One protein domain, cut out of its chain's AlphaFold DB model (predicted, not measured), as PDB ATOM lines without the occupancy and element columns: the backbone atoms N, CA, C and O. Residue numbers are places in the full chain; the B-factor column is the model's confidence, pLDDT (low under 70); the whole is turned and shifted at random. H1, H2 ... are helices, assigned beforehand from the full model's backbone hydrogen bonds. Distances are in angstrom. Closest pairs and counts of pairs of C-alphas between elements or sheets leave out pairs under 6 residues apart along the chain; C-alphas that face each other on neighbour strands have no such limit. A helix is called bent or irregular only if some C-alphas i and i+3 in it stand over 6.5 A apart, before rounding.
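This is residues 9 to 103 and 127 to 147 of the 337 residues of a protein of Cryptotermes secundus (UniProt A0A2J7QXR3). A kinked helical hairpin, H3 and H4, packs through H4 on a V made by H1 and H2, while H5 reaches away from the start of H2 as an arm whose residues 141 to 147 stick out. The far end of H2 and the loop of residues 46 to 57 make the opposite extremity. The 116 printed residues hold five named helices, H1 to H5 in order, and no named strand: all helix, compact with a radius of gyration of the C-alphas of 15.3 A, and flat, spanning 49 by 42 by 22 A.

Find C-alpha 16 at (185.391, 141.894, 151.920), where H1 runs to residue 26, 14.2 A; it is only just irregular, with C-alphas 19 and 22 6.6 A apart. H2 is residues 28 to 45, 25.7 A, and H3 residues 58 to 73, 22.7 A. H4, residues 81 to 99, 22.7 A, has a kink of 67 degrees near residue 88 and is irregular, with C-alphas 94 and 97 7.3 A apart. H5, residues 128 to 147, 26.8 A, ends at C-alpha 147, (175.603, 157.723, 136.997).

Look at H2, residues 29 to 34 alone, touching H1 at a steep tilt of 46 degrees, opposite ways; the closest C-alphas, Pro 23 and Gly 30, are 4.8 A apart. H4 touches H1, closest C-alphas Asn 21 and Ala 81, 5.0 A. With residues 91 to 99 alone it touches residues 29 to 33 of H2, about perpendicular at 84 degrees, closest C-alphas Leu 29 and His 95, 6.0 A. H3 and H4 touch as a hairpin, at a shallow tilt of 28 degrees, closest C-alphas Met 62 and Pro 90, 5.0 A. H5 touches H2 near Val 28 and Trp 133, the closest C-alphas, 6.0 A; H3 and H5 are apart. Every O i to N i+4 pair is within hydrogen-bond range in H2 and H5, against 4 of 7 in H1, 10 of 12 in H3 and 7 of 15 in H4, where 12 of 16 O i to N i+3 pairs are.

The farthest C-alphas, Ser 50 and Leu 147, are 48.9 A apart. Residues 104 to 126 are not printed, a gap of 10.8 A between C-alphas 103 and 127; the link H2 to H3 is long. Residues 9 to 10 and 101 to 103 are under pLDDT 70.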
ATOM      1  N   HIS A   9     193.163 155.493 155.611       55.56
ATOM      2  CA  HIS A   9     192.505 154.719 154.564       55.56
ATOM      3  C   HIS A   9     191.670 153.630 155.238       55.56
ATOM      4  O   HIS A   9     192.229 152.756 155.882       55.56
ATOM      5  N   GLY A  10     190.342 153.710 155.128       63.69
ATOM      6  CA  GLY A  10     189.394 152.888 155.892       63.69
ATOM      7  C   GLY A  10     189.824 151.431 156.126       63.69
ATOM      8  O   GLY A  10     190.352 150.754 155.241       63.69
ATOM      9  N   LEU A  11     189.607 150.952 157.352       75.81
ATOM     10  CA  LEU A  11     189.849 149.559 157.711       75.81
ATOM     11  C   LEU A  11     188.691 148.703 157.196       75.81
ATOM     12  O   LEU A  11     187.533 148.960 157.517       75.81
ATOM     13  N   HIS A  12     189.012 147.661 156.436       80.56
ATOM     14  CA  HIS A  12     188.029 146.740 155.882       80.56
ATOM     15  C   HIS A  12     188.131 145.354 156.528       80.56
ATOM     16  O   HIS A  12     189.231 144.892 156.863       80.56
ATOM     17  N   PRO A  13     187.001 144.643 156.687       88.31
ATOM     18  CA  PRO A  13     187.031 143.271 157.156       88.31
ATOM     19  C   PRO A  13     187.722 142.370 156.128       88.31
ATOM     20  O   PRO A  13     187.526 142.512 154.924       88.31
ATOM     21  N   ARG A  14     188.490 141.381 156.602       88.50
ATOM     22  CA  ARG A  14     189.327 140.530 155.732       88.50
ATOM     23  C   ARG A  14     188.545 139.730 154.686       88.50
ATOM     24  O   ARG A  14     189.119 139.315 153.685       88.50
ATOM     25  N   TYR A  15     187.252 139.513 154.914       90.62
ATOM     26  CA  TYR A  15     186.362 138.786 154.010       90.62
ATOM     27  C   TYR A  15     185.791 139.649 152.872       90.62
ATOM     28  O   TYR A  15     185.126 139.099 151.993       90.62
ATOM     29  N   LEU A  16     186.020 140.969 152.868       92.62
ATOM     30  CA  LEU A  16     185.391 141.894 151.920       92.62
ATOM     31  C   LEU A  16     185.767 141.564 150.467       92.62
ATOM     32  O   LEU A  16     184.888 141.556 149.605       92.62
ATOM     33  N   HIS A  17     187.016 141.175 150.191       93.75
ATOM     34  CA  HIS A  17     187.407 140.703 148.858       93.75
ATOM     35  C   HIS A  17     186.544 139.534 148.357       93.75
ATOM     36  O   HIS A  17     186.068 139.571 147.224       93.75
ATOM     37  N   PHE A  18     186.328 138.510 149.186       92.62
ATOM     38  CA  PHE A  18     185.604 137.302 148.785       92.62
ATOM     39  C   PHE A  18     184.088 137.501 148.743       92.62
ATOM     40  O   PHE A  18     183.454 137.033 147.803       92.62
ATOM     41  N   LEU A  19     183.503 138.160 149.747       92.75
ATOM     42  CA  LEU A  19     182.045 138.253 149.887       92.75
ATOM     43  C   LEU A  19     181.428 139.438 149.143       92.75
ATOM     44  O   LEU A  19     180.266 139.356 148.761       92.75
ATOM     45  N   VAL A  20     182.184 140.517 148.926       93.12
ATOM     46  CA  VAL A  20     181.662 141.747 148.311       93.12
ATOM     47  C   VAL A  20     182.348 142.018 146.977       93.12
ATOM     48  O   VAL A  20     181.674 142.063 145.950       93.12
ATOM     49  N   ASN A  21     183.680 142.125 146.944       94.69
ATOM     50  CA  ASN A  21     184.368 142.601 145.737       94.69
ATOM     51  C   ASN A  21     184.333 141.593 144.581       94.69
ATOM     52  O   ASN A  21     184.117 141.999 143.442       94.69
ATOM     53  N   VAL A  22     184.524 140.292 144.836       95.62
ATOM     54  CA  VAL A  22     184.449 139.260 143.783       95.62
ATOM     55  C   VAL A  22     183.041 139.180 143.170       95.62
ATOM     56  O   VAL A  22     182.946 139.229 141.939       95.62
ATOM     57  N   PRO A  23     181.946 139.089 143.956       94.94
ATOM     58  CA  PRO A  23     180.595 139.137 143.403       94.94
ATOM     59  C   PRO A  23     180.284 140.448 142.684       94.94
ATOM     60  O   PRO A  23     179.696 140.401 141.610       94.94
ATOM     61  N   LEU A  24     180.713 141.595 143.217       93.31
ATOM     62  CA  LEU A  24     180.468 142.902 142.603       93.31
ATOM     63  C   LEU A  24     181.184 143.060 141.252       93.31
ATOM     64  O   LEU A  24     180.604 143.580 140.305       93.31
ATOM     65  N   LEU A  25     182.442 142.616 141.152       94.12
ATOM     66  CA  LEU A  25     183.254 142.806 139.947       94.12
ATOM     67  C   LEU A  25     182.914 141.796 138.841       94.12
ATOM     68  O   LEU A  25     182.974 142.128 137.659       94.12
ATOM     69  N   TYR A  26     182.571 140.558 139.212       94.31
ATOM     70  CA  TYR A  26     182.402 139.453 138.260       94.31
ATOM     71  C   TYR A  26     180.979 138.887 138.189       94.31
ATOM     72  O   TYR A  26     180.706 138.019 137.351       94.31
ATOM     73  N   ASN A  27     180.050 139.365 139.018       94.12
ATOM     74  CA  ASN A  27     178.637 138.986 139.023       94.12
ATOM     75  C   ASN A  27     178.457 137.459 139.102       94.12
ATOM     76  O   ASN A  27     179.052 136.773 139.938       94.12
ATOM     77  N   VAL A  28     177.676 136.903 138.170       92.38
ATOM     78  CA  VAL A  28     177.442 135.462 138.013       92.38
ATOM     79  C   VAL A  28     178.757 134.676 137.909       92.38
ATOM     80  O   VAL A  28     178.867 133.600 138.493       92.38
ATOM     81  N   LEU A  29     179.776 135.203 137.213       92.56
ATOM     82  CA  LEU A  29     181.073 134.526 137.096       92.56
ATOM     83  C   LEU A  29     181.785 134.465 138.448       92.56
ATOM     84  O   LEU A  29     182.315 133.414 138.796       92.56
ATOM     85  N   GLY A  30     181.728 135.546 139.231       93.50
ATOM     86  CA  GLY A  30     182.306 135.605 140.574       93.50
ATOM     87  C   GLY A  30     181.692 134.565 141.506       93.50
ATOM     88  O   GLY A  30     182.418 133.806 142.145       93.50
ATOM     89  N   LEU A  31     180.360 134.449 141.513       92.62
ATOM     90  CA  LEU A  31     179.657 133.427 142.300       92.62
ATOM     91  C   LEU A  31     180.050 132.003 141.876       92.62
ATOM     92  O   LEU A  31     180.292 131.145 142.727       92.62
ATOM     93  N   MET A  32     180.180 131.749 140.570       90.62
ATOM     94  CA  MET A  32     180.642 130.453 140.059       90.62
ATOM     95  C   MET A  32     182.095 130.151 140.449       90.62
ATOM     96  O   MET A  32     182.420 128.993 140.728       90.62
ATOM     97  N   SER A  33     182.966 131.163 140.490       91.31
ATOM     98  CA  SER A  33     184.353 131.032 140.949       91.31
ATOM     99  C   SER A  33     184.445 130.708 142.430       91.31
ATOM    100  O   SER A  33     185.145 129.766 142.804       91.31
ATOM    101  N   LEU A  34     183.691 131.419 143.269       93.00
ATOM    102  CA  LEU A  34     183.637 131.152 144.704       93.00
ATOM    103  C   LEU A  34     183.076 129.756 144.988       93.00
ATOM    104  O   LEU A  34     183.665 129.009 145.766       93.00
ATOM    105  N   GLY A  35     182.003 129.355 144.298       90.19
ATOM    106  CA  GLY A  35     181.445 128.006 144.408       90.19
ATOM    107  C   GLY A  35     182.429 126.914 143.974       90.19
ATOM    108  O   GLY A  35     182.540 125.877 144.629       90.19
ATOM    109  N   ALA A  36     183.203 127.148 142.907       87.94
ATOM    110  CA  ALA A  36     184.235 126.215 142.464       87.94
ATOM    111  C   ALA A  36     185.368 126.075 143.493       87.94
ATOM    112  O   ALA A  36     185.747 124.949 143.820       87.94
ATOM    113  N   VAL A  37     185.853 127.186 144.053       89.19
ATOM    114  CA  VAL A  37     186.850 127.168 145.135       89.19
ATOM    115  C   VAL A  37     186.301 126.460 146.372       89.19
ATOM    116  O   VAL A  37     186.979 125.597 146.921       89.19
ATOM    117  N   LEU A  38     185.059 126.735 146.774       90.88
ATOM    118  CA  LEU A  38     184.435 126.072 147.919       90.88
ATOM    119  C   LEU A  38     184.337 124.554 147.705       90.88
ATOM    120  O   LEU A  38     184.658 123.779 148.605       90.88
ATOM    121  N   SER A  39     183.971 124.118 146.496       88.38
ATOM    122  CA  SER A  39     183.937 122.694 146.145       88.38
ATOM    123  C   SER A  39     185.324 122.041 146.204       88.38
ATOM    124  O   SER A  39     185.445 120.886 146.620       88.38
ATOM    125  N   LEU A  40     186.375 122.784 145.841       88.62
ATOM    126  CA  LEU A  40     187.760 122.330 145.900       88.62
ATOM    127  C   LEU A  40     188.233 122.178 147.348       88.62
ATOM    128  O   LEU A  40     188.777 121.136 147.713       88.62
ATOM    129  N   VAL A  41     187.961 123.185 148.181       88.88
ATOM    130  CA  VAL A  41     188.251 123.160 149.619       88.88
ATOM    131  C   VAL A  41     187.522 121.991 150.279       88.88
ATOM    132  O   VAL A  41     188.144 121.216 151.002       88.88
ATOM    133  N   TYR A  42     186.239 121.783 149.967       90.81
ATOM    134  CA  TYR A  42     185.462 120.657 150.488       90.81
ATOM    135  C   TYR A  42     186.074 119.294 150.123       90.81
ATOM    136  O   TYR A  42     186.189 118.419 150.982       90.81
ATOM    137  N   ARG A  43     186.517 119.103 148.870       88.62
ATOM    138  CA  ARG A  43     187.202 117.868 148.436       88.62
ATOM    139  C   ARG A  43     188.530 117.658 149.166       88.62
ATOM    140  O   ARG A  43     188.802 116.535 149.589       88.62
ATOM    141  N   GLY A  44     189.309 118.723 149.359       89.00
ATOM    142  CA  GLY A  44     190.557 118.688 150.127       89.00
ATOM    143  C   GLY A  44     190.328 118.293 151.589       89.00
ATOM    144  O   GLY A  44     190.976 117.375 152.089       89.00
ATOM    145  N   VAL A  45     189.331 118.894 152.249       92.38
ATOM    146  CA  VAL A  45     188.941 118.554 153.633       92.38
ATOM    147  C   VAL A  45     188.468 117.101 153.742       92.38
ATOM    148  O   VAL A  45     188.826 116.400 154.686       92.38
ATOM    149  N   ARG A  46     187.729 116.601 152.745       93.25
ATOM    150  CA  ARG A  46     187.314 115.189 152.643       93.25
ATOM    151  C   ARG A  46     188.444 114.238 152.216       93.25
ATOM    152  O   ARG A  46     188.168 113.065 151.981       93.25
ATOM    153  N   ARG A  47     189.690 114.721 152.109       88.81
ATOM    154  CA  ARG A  47     190.890 113.965 151.700       88.81
ATOM    155  C   ARG A  47     190.775 113.296 150.324       88.81
ATOM    156  O   ARG A  47     191.474 112.326 150.042       88.81
ATOM    157  N   LYS A  48     189.933 113.833 149.437       86.88
ATOM    158  CA  LYS A  48     189.789 113.375 148.046       86.88
ATOM    159  C   LYS A  48     190.839 114.033 147.150       86.88
ATOM    160  O   LYS A  48     190.510 114.765 146.219       86.88
ATOM    161  N   TRP A  49     192.116 113.817 147.465       83.25
ATOM    162  CA  TRP A  49     193.241 114.475 146.786       83.25
ATOM    163  C   TRP A  49     193.354 114.103 145.301       83.25
ATOM    164  O   TRP A  49     193.802 114.922 144.505       83.25
ATOM    165  N   SER A  50     192.887 112.907 144.923       83.25
ATOM    166  CA  SER A  50     192.789 112.445 143.530       83.25
ATOM    167  C   SER A  50     191.854 113.294 142.667       83.25
ATOM    168  O   SER A  50     192.051 113.386 141.459       83.25
ATOM    169  N   ASP A  51     190.853 113.929 143.284       79.81
ATOM    170  CA  ASP A  51     189.773 114.644 142.593       79.81
ATOM    171  C   ASP A  51     190.068 116.149 142.450       79.81
ATOM    172  O   ASP A  51     189.207 116.922 142.000       79.81
ATOM    173  N   LEU A  52     191.257 116.584 142.886       81.69
ATOM    174  CA  LEU A  52     191.737 117.958 142.773       81.69
ATOM    175  C   LEU A  52     192.446 118.150 141.418       81.69
ATOM    176  O   LEU A  52     193.166 117.262 140.955       81.69
ATOM    177  N   PRO A  53     192.290 119.314 140.761       82.38
ATOM    178  CA  PRO A  53     193.013 119.609 139.539       82.38
ATOM    179  C   PRO A  53     194.512 119.684 139.842       82.38
ATOM    180  O   PRO A  53     194.951 120.393 140.748       82.38
ATOM    181  N   ARG A  54     195.315 118.973 139.047       82.12
ATOM    182  CA  ARG A  54     196.778 119.055 139.133       82.12
ATOM    183  C   ARG A  54     197.235 120.482 138.834       82.12
ATOM    184  O   ARG A  54     196.766 121.075 137.865       82.12
ATOM    185  N   VAL A  55     198.197 121.003 139.598       77.75
ATOM    186  CA  VAL A  55     198.745 122.366 139.413       77.75
ATOM    187  C   VAL A  55     199.357 122.556 138.018       77.75
ATOM    188  O   VAL A  55     199.259 123.632 137.446       77.75
ATOM    189  N   GLN A  56     199.909 121.488 137.433       83.06
ATOM    190  CA  GLN A  56     200.450 121.474 136.067       83.06
ATOM    191  C   GLN A  56     199.371 121.583 134.974       83.06
ATOM    192  O   GLN A  56     199.687 121.853 133.820       83.06
ATOM    193  N   SER A  57     198.098 121.352 135.308       89.88
ATOM    194  CA  SER A  57     197.003 121.553 134.358       89.88
ATOM    195  C   SER A  57     196.674 123.037 134.236       89.88
ATOM    196  O   SER A  57     196.708 123.769 135.224       89.88
ATOM    197  N   ILE A  58     196.257 123.473 133.044       89.12
ATOM    198  CA  ILE A  58     195.820 124.860 132.810       89.12
ATOM    199  C   ILE A  58     194.698 125.250 133.789       89.12
ATOM    200  O   ILE A  58     194.699 126.353 134.328       89.12
ATOM    201  N   ILE A  59     193.774 124.330 134.082       86.75
ATOM    202  CA  ILE A  59     192.677 124.552 135.037       86.75
ATOM    203  C   ILE A  59     193.218 124.758 136.459       86.75
ATOM    204  O   ILE A  59     192.767 125.666 137.157       86.75
ATOM    205  N   GLY A  60     194.188 123.946 136.890       87.44
ATOM    206  CA  GLY A  60     194.831 124.080 138.198       87.44
ATOM    207  C   GLY A  60     195.618 125.383 138.324       87.44
ATOM    208  O   GLY A  60     195.481 126.078 139.333       87.44
ATOM    209  N   LEU A  61     196.362 125.761 137.280       91.06
ATOM    210  CA  LEU A  61     197.087 127.028 137.215       91.06
ATOM    211  C   LEU A  61     196.125 128.215 137.318       91.06
ATOM    212  O   LEU A  61     196.278 129.034 138.216       91.06
ATOM    213  N   MET A  62     195.079 128.264 136.486       91.75
ATOM    214  CA  MET A  62     194.087 129.348 136.507       91.75
ATOM    215  C   MET A  62     193.336 129.420 137.842       91.75
ATOM    216  O   MET A  62     193.104 130.507 138.364       91.75
ATOM    217  N   THR A  63     193.002 128.275 138.447       90.94
ATOM    218  CA  THR A  63     192.357 128.242 139.772       90.94
ATOM    219  C   THR A  63     193.286 128.811 140.848       90.94
ATOM    220  O   THR A  63     192.851 129.587 141.698       90.94
ATOM    221  N   SER A  64     194.580 128.489 140.777       91.69
ATOM    222  CA  SER A  64     195.600 129.005 141.696       91.69
ATOM    223  C   SER A  64     195.841 130.505 141.489       91.69
ATOM    224  O   SER A  64     195.892 131.254 142.461       91.69
ATOM    225  N   SER A  65     195.899 130.961 140.233       93.31
ATOM    226  CA  SER A  65     196.033 132.372 139.843       93.31
ATOM    227  C   SER A  65     194.817 133.230 140.200       93.31
ATOM    228  O   SER A  65     194.940 134.447 140.275       93.31
ATOM    229  N   PHE A  66     193.652 132.627 140.433       93.31
ATOM    230  CA  PHE A  66     192.495 133.310 141.010       93.31
ATOM    231  C   PHE A  66     192.563 133.323 142.542       93.31
ATOM    232  O   PHE A  66     192.508 134.382 143.160       93.31
ATOM    233  N   PHE A  67     192.700 132.154 143.170       93.31
ATOM    234  CA  PHE A  67     192.512 132.016 144.613       93.31
ATOM    235  C   PHE A  67     193.676 132.574 145.445       93.31
ATOM    236  O   PHE A  67     193.441 133.269 146.435       93.31
ATOM    237  N   ILE A  68     194.926 132.300 145.052       93.94
ATOM    238  CA  ILE A  68     196.109 132.680 145.841       93.94
ATOM    239  C   ILE A  68     196.257 134.207 145.926       93.94
ATOM    240  O   ILE A  68     196.398 134.704 147.044       93.94
ATOM    241  N   PRO A  69     196.176 134.983 144.821       94.50
ATOM    242  CA  PRO A  69     196.277 136.438 144.912       94.50
ATOM    243  C   PRO A  69     195.190 137.053 145.792       94.50
ATOM    244  O   PRO A  69     195.496 137.923 146.599       94.50
ATOM    245  N   ILE A  70     193.944 136.569 145.709       94.44
ATOM    246  CA  ILE A  70     192.850 137.077 146.552       94.44
ATOM    247  C   ILE A  70     193.123 136.778 148.024       94.44
ATOM    248  O   ILE A  70     192.944 137.659 148.862       94.44
ATOM    249  N   LEU A  71     193.592 135.572 148.355       93.81
ATOM    250  CA  LEU A  71     193.936 135.205 149.729       93.81
ATOM    251  C   LEU A  71     195.044 136.109 150.284       93.81
ATOM    252  O   LEU A  71     194.891 136.648 151.377       93.81
ATOM    253  N   VAL A  72     196.115 136.328 149.515       94.38
ATOM    254  CA  VAL A  72     197.235 137.197 149.914       94.38
ATOM    255  C   VAL A  72     196.779 138.648 150.078       94.38
ATOM    256  O   VAL A  72     197.066 139.268 151.100       94.38
ATOM    257  N   LEU A  73     196.015 139.183 149.122       92.44
ATOM    258  CA  LEU A  73     195.464 140.539 149.201       92.44
ATOM    259  C   LEU A  73     194.492 140.702 150.377       92.44
ATOM    260  O   LEU A  73     194.393 141.784 150.944       92.44
ATOM    261  N   SER A  74     193.811 139.629 150.787       92.44
ATOM    262  CA  SER A  74     192.866 139.644 151.911       92.44
ATOM    263  C   SER A  74     193.526 139.718 153.293       92.44
ATOM    264  O   SER A  74     192.848 139.998 154.280       92.44
ATOM    265  N   ILE A  75     194.844 139.501 153.383       90.94
ATOM    266  CA  ILE A  75     195.613 139.691 154.624       90.94
ATOM    267  C   ILE A  75     195.721 141.183 154.959       90.94
ATOM    268  O   ILE A  75     195.708 141.561 156.134       90.94
ATOM    269  N   PHE A  76     195.802 142.035 153.932       87.19
ATOM    270  CA  PHE A  76     195.903 143.475 154.105       87.19
ATOM    271  C   PHE A  76     194.527 144.073 154.453       87.19
ATOM    272  O   PHE A  76     193.526 143.733 153.817       87.19
ATOM    273  N   PRO A  77     194.451 144.966 155.459       81.06
ATOM    274  CA  PRO A  77     193.190 145.559 155.913       81.06
ATOM    275  C   PRO A  77     192.655 146.650 154.975       81.06
ATOM    276  O   PRO A  77     191.547 147.131 155.177       81.06
ATOM    277  N   HIS A  78     193.420 147.035 153.952       83.12
ATOM    278  CA  HIS A  78     192.968 147.940 152.906       83.12
ATOM    279  C   HIS A  78     192.540 147.117 151.688       83.12
ATOM    280  O   HIS A  78     193.378 146.514 151.014       83.12
ATOM    281  N   GLN A  79     191.231 147.046 151.454       88.31
ATOM    282  CA  GLN A  79     190.625 146.183 150.447       88.31
ATOM    283  C   GLN A  79     189.755 147.005 149.505       88.31
ATOM    284  O   GLN A  79     188.737 147.555 149.907       88.31
ATOM    285  N   GLU A  80     190.127 147.037 148.230       89.19
ATOM    286  CA  GLU A  80     189.395 147.747 147.186       89.19
ATOM    287  C   GLU A  80     189.168 146.815 145.996       89.19
ATOM    288  O   GLU A  80     190.042 146.025 145.629       89.19
ATOM    289  N   ALA A  81     188.007 146.919 145.344       90.50
ATOM    290  CA  ALA A  81     187.651 146.020 144.244       90.50
ATOM    291  C   ALA A  81     188.658 146.069 143.078       90.50
ATOM    292  O   ALA A  81     188.922 145.048 142.444       90.50
ATOM    293  N   ARG A  82     189.296 147.226 142.836       91.44
ATOM    294  CA  ARG A  82     190.292 147.397 141.764       91.44
ATOM    295  C   ARG A  82     191.541 146.527 141.928       91.44
ATOM    296  O   ARG A  82     192.166 146.186 140.928       91.44
ATOM    297  N   PHE A  83     191.891 146.114 143.148       93.38
ATOM    298  CA  PHE A  83     193.027 145.210 143.363       93.38
ATOM    299  C   PHE A  83     192.785 143.815 142.782       93.38
ATOM    300  O   PHE A  83     193.739 143.077 142.546       93.38
ATOM    301  N   LEU A  84     191.527 143.465 142.498       95.12
ATOM    302  CA  LEU A  84     191.156 142.184 141.908       95.12
ATOM    303  C   LEU A  84     191.233 142.174 140.376       95.12
ATOM    304  O   LEU A  84     191.190 141.101 139.790       95.12
ATOM    305  N   ILE A  85     191.431 143.313 139.701       94.19
ATOM    306  CA  ILE A  85     191.502 143.376 138.225       94.19
ATOM    307  C   ILE A  85     192.451 142.323 137.607       94.19
ATOM    308  O   ILE A  85     192.050 141.704 136.616       94.19
ATOM    309  N   PRO A  86     193.645 142.026 138.164       94.31
ATOM    310  CA  PRO A  86     194.525 140.988 137.621       94.31
ATOM    311  C   PRO A  86     193.914 139.576 137.577       94.31
ATOM    312  O   PRO A  86     194.311 138.776 136.732       94.31
ATOM    313  N   VAL A  87     192.926 139.257 138.429       95.06
ATOM    314  CA  VAL A  87     192.277 137.930 138.442       95.06
ATOM    315  C   VAL A  87     191.160 137.782 137.401       95.06
ATOM    316  O   VAL A  87     190.585 136.703 137.257       95.06
ATOM    317  N   THR A  88     190.888 138.830 136.617       95.00
ATOM    318  CA  THR A  88     189.829 138.844 135.595       95.00
ATOM    319  C   THR A  88     190.020 137.753 134.544       95.00
ATOM    320  O   THR A  88     189.074 137.036 134.218       95.00
ATOM    321  N   LEU A  89     191.246 137.584 134.037       94.81
ATOM    322  CA  LEU A  89     191.544 136.568 133.025       94.81
ATOM    323  C   LEU A  89     191.308 135.141 133.558       94.81
ATOM    324  O   LEU A  89     190.554 134.409 132.912       94.81
ATOM    325  N   PRO A  90     191.851 134.747 134.729       94.06
ATOM    326  CA  PRO A  90     191.540 133.457 135.343       94.06
ATOM    327  C   PRO A  90     190.039 133.181 135.511       94.06
ATOM    328  O   PRO A  90     189.569 132.099 135.157       94.06
ATOM    329  N   VAL A  91     189.270 134.161 136.000       93.50
ATOM    330  CA  VAL A  91     187.821 134.022 136.235       93.50
ATOM    331  C   VAL A  91     187.063 133.794 134.927       93.50
ATOM    332  O   VAL A  91     186.274 132.851 134.814       93.50
ATOM    333  N   ILE A  92     187.320 134.622 133.911       92.88
ATOM    334  CA  ILE A  92     186.662 134.495 132.605       92.88
ATOM    335  C   ILE A  92     187.038 133.162 131.957       92.88
ATOM    336  O   ILE A  92     186.158 132.456 131.462       92.88
ATOM    337  N   PHE A  93     188.315 132.777 131.996       91.56
ATOM    338  CA  PHE A  93     188.778 131.523 131.406       91.56
ATOM    339  C   PHE A  93     188.071 130.304 132.020       91.56
ATOM    340  O   PHE A  93     187.559 129.453 131.292       91.56
ATOM    341  N   LEU A  94     187.982 130.236 133.352       89.19
ATOM    342  CA  LEU A  94     187.407 129.089 134.060       89.19
ATOM    343  C   LEU A  94     185.880 128.976 133.924       89.19
ATOM    344  O   LEU A  94     185.343 127.863 133.943       89.19
ATOM    345  N   HIS A  95     185.165 130.102 133.820       88.75
ATOM    346  CA  HIS A  95     183.707 130.118 134.001       88.75
ATOM    347  C   HIS A  95     182.902 130.613 132.794       88.75
ATOM    348  O   HIS A  95     181.698 130.354 132.740       88.75
ATOM    349  N   SER A  96     183.530 131.230 131.786       87.38
ATOM    350  CA  SER A  96     182.828 131.692 130.571       87.38
ATOM    351  C   SER A  96     182.143 130.557 129.802       87.38
ATOM    352  O   SER A  96     181.021 130.715 129.324       87.38
ATOM    353  N   GLN A  97     182.773 129.382 129.724       83.12
ATOM    354  CA  GLN A  97     182.190 128.223 129.041       83.12
ATOM    355  C   GLN A  97     180.986 127.654 129.801       83.12
ATOM    356  O   GLN A  97     180.014 127.216 129.185       83.12
ATOM    357  N   ARG A  98     181.002 127.733 131.141       78.44
ATOM    358  CA  ARG A  98     179.899 127.260 131.992       78.44
ATOM    359  C   ARG A  98     178.632 128.080 131.779       78.44
ATOM    360  O   ARG A  98     177.551 127.509 131.685       78.44
ATOM    361  N   ILE A  99     178.759 129.403 131.646       82.00
ATOM    362  CA  ILE A  99     177.597 130.268 131.398       82.00
ATOM    363  C   ILE A  99     177.081 130.159 129.962       82.00
ATOM    364  O   ILE A  99     175.906 130.416 129.732       82.00
ATOM    365  N   ARG A 100     177.906 129.762 128.985       77.75
ATOM    366  CA  ARG A 100     177.480 129.633 127.579       77.75
ATOM    367  C   ARG A 100     176.693 128.357 127.285       77.75
ATOM    368  O   ARG A 100     176.189 128.235 126.176       77.75
ATOM    369  N   HIS A 101     176.553 127.457 128.262       60.94
ATOM    370  CA  HIS A 101     175.837 126.188 128.126       60.94
ATOM    371  C   HIS A 101     176.214 125.468 126.825       60.94
ATOM    372  O   HIS A 101     175.352 125.001 126.082       60.94
ATOM    373  N   ILE A 102     177.521 125.389 126.538       53.78
ATOM    374  CA  ILE A 102     178.010 124.402 125.581       53.78
ATOM    375  C   ILE A 102     177.753 123.068 126.271       53.78
ATOM    376  O   ILE A 102     178.550 122.607 127.084       53.78
ATOM    377  N   SER A 103     176.563 122.508 126.044       44.91
ATOM    378  CA  SER A 103     176.317 121.097 126.267       44.91
ATOM    379  C   SER A 103     177.447 120.403 125.534       44.91
ATOM    380  O   SER A 103     177.527 120.513 124.308       44.91
ATOM    381  N   SER A 127     170.945 130.647 127.200       75.50
ATOM    382  CA  SER A 127     171.421 130.420 128.560       75.50
ATOM    383  C   SER A 127     170.937 131.564 129.449       75.50
ATOM    384  O   SER A 127     171.388 132.699 129.296       75.50
ATOM    385  N   MET A 128     170.025 131.265 130.378       84.44
ATOM    386  CA  MET A 128     169.493 132.237 131.337       84.44
ATOM    387  C   MET A 128     170.621 132.931 132.111       84.44
ATOM    388  O   MET A 128     170.567 134.138 132.324       84.44
ATOM    389  N   LEU A 129     171.679 132.191 132.464       86.44
ATOM    390  CA  LEU A 129     172.856 132.730 133.151       86.44
ATOM    391  C   LEU A 129     173.641 133.709 132.278       86.44
ATOM    392  O   LEU A 129     174.123 134.719 132.785       86.44
ATOM    393  N   LEU A 130     173.765 133.433 130.977       89.00
ATOM    394  CA  LEU A 130     174.421 134.345 130.041       89.00
ATOM    395  C   LEU A 130     173.589 135.619 129.846       89.00
ATOM    396  O   LEU A 130     174.141 136.715 129.880       89.00
ATOM    397  N   THR A 131     172.269 135.487 129.689       90.19
ATOM    398  CA  THR A 131     171.353 136.634 129.601       90.19
ATOM    399  C   THR A 131     171.404 137.482 130.873       90.19
ATOM    400  O   THR A 131     171.551 138.697 130.780       90.19
ATOM    401  N   LEU A 132     171.365 136.850 132.049       90.69
ATOM    402  CA  LEU A 132     171.498 137.527 133.337       90.69
ATOM    403  C   LEU A 132     172.860 138.219 133.473       90.69
ATOM    404  O   LEU A 132     172.924 139.358 133.921       90.69
ATOM    405  N   TRP A 133     173.946 137.567 133.048       92.50
ATOM    406  CA  TRP A 133     175.280 138.164 133.062       92.50
ATOM    407  C   TRP A 133     175.347 139.425 132.193       92.50
ATOM    408  O   TRP A 133     175.832 140.449 132.669       92.50
ATOM    409  N   TYR A 134     174.826 139.391 130.961       93.56
ATOM    410  CA  TYR A 134     174.766 140.583 130.105       93.56
ATOM    411  C   TYR A 134     173.920 141.693 130.728       93.56
ATOM    412  O   TYR A 134     174.347 142.844 130.741       93.56
ATOM    413  N   PHE A 135     172.751 141.347 131.271       94.81
ATOM    414  CA  PHE A 135     171.856 142.310 131.902       94.81
ATOM    415  C   PHE A 135     172.509 143.005 133.103       94.81
ATOM    416  O   PHE A 135     172.541 144.233 133.149       94.81
ATOM    417  N   ILE A 136     173.100 142.246 134.034       95.31
ATOM    418  CA  ILE A 136     173.771 142.827 135.205       95.31
ATOM    419  C   ILE A 136     174.939 143.720 134.764       95.31
ATOM    420  O   ILE A 136     175.055 144.840 135.246       95.31
ATOM    421  N   ASN A 137     175.776 143.280 133.816       95.06
ATOM    422  CA  ASN A 137     176.888 144.107 133.329       95.06
ATOM    423  C   ASN A 137     176.407 145.386 132.637       95.06
ATOM    424  O   ASN A 137     177.041 146.424 132.805       95.06
ATOM    425  N   LEU A 138     175.297 145.343 131.894       96.44
ATOM    426  CA  LEU A 138     174.690 146.538 131.309       96.44
ATOM    427  C   LEU A 138     174.269 147.527 132.407       96.44
ATOM    428  O   LEU A 138     174.660 148.691 132.356       96.44
ATOM    429  N   VAL A 139     173.537 147.053 133.420       96.19
ATOM    430  CA  VAL A 139     173.088 147.883 134.550       96.19
ATOM    431  C   VAL A 139     174.280 148.478 135.302       96.19
ATOM    432  O   VAL A 139     174.318 149.684 135.532       96.19
ATOM    433  N   LEU A 140     175.291 147.667 135.628       94.75
ATOM    434  CA  LEU A 140     176.491 148.132 136.328       94.75
ATOM    435  C   LEU A 140     177.331 149.091 135.482       94.75
ATOM    436  O   LEU A 140     177.911 150.022 136.028       94.75
ATOM    437  N   THR A 141     177.373 148.906 134.160       95.00
ATOM    438  CA  THR A 141     178.055 149.834 133.249       95.00
ATOM    439  C   THR A 141     177.347 151.183 133.224       95.00
ATOM    440  O   THR A 141     178.011 152.211 133.269       95.00
ATOM    441  N   ILE A 142     176.013 151.211 133.202       96.00
ATOM    442  CA  ILE A 142     175.251 152.463 133.297       96.00
ATOM    443  C   ILE A 142     175.492 153.122 134.662       96.00
ATOM    444  O   ILE A 142     175.835 154.303 134.730       96.00
ATOM    445  N   PHE A 143     175.371 152.353 135.746       95.44
ATOM    446  CA  PHE A 143     175.524 152.871 137.102       95.44
ATOM    447  C   PHE A 143     176.948 153.369 137.370       95.44
ATOM    448  O   PHE A 143     177.147 154.563 137.559       95.44
ATOM    449  N   PHE A 144     177.956 152.497 137.337       92.94
ATOM    450  CA  PHE A 144     179.335 152.878 137.655       92.94
ATOM    451  C   PHE A 144     180.009 153.671 136.537       92.94
ATOM    452  O   PHE A 144     180.837 154.530 136.821       92.94
ATOM    453  N   GLY A 145     179.656 153.407 135.277       92.06
ATOM    454  CA  GLY A 145     180.260 154.066 134.121       92.06
ATOM    455  C   GLY A 145     179.750 155.485 133.874       92.06
ATOM    456  O   GLY A 145     180.497 156.301 133.336       92.06
ATOM    457  N   PHE A 146     178.520 155.807 134.285       94.06
ATOM    458  CA  PHE A 146     177.911 157.109 133.995       94.06
ATOM    459  C   PHE A 146     177.309 157.761 135.236       94.06
ATOM    460  O   PHE A 146     177.727 158.858 135.595       94.06
ATOM    461  N   LEU A 147     176.362 157.099 135.908       94.81
ATOM    462  CA  LEU A 147     175.603 157.723 136.997       94.81
ATOM    463  C   LEU A 147     176.465 158.014 138.226       94.81
ATOM    464  O   LEU A 147     176.360 159.085 138.794       94.81
TER     465      LEU A 147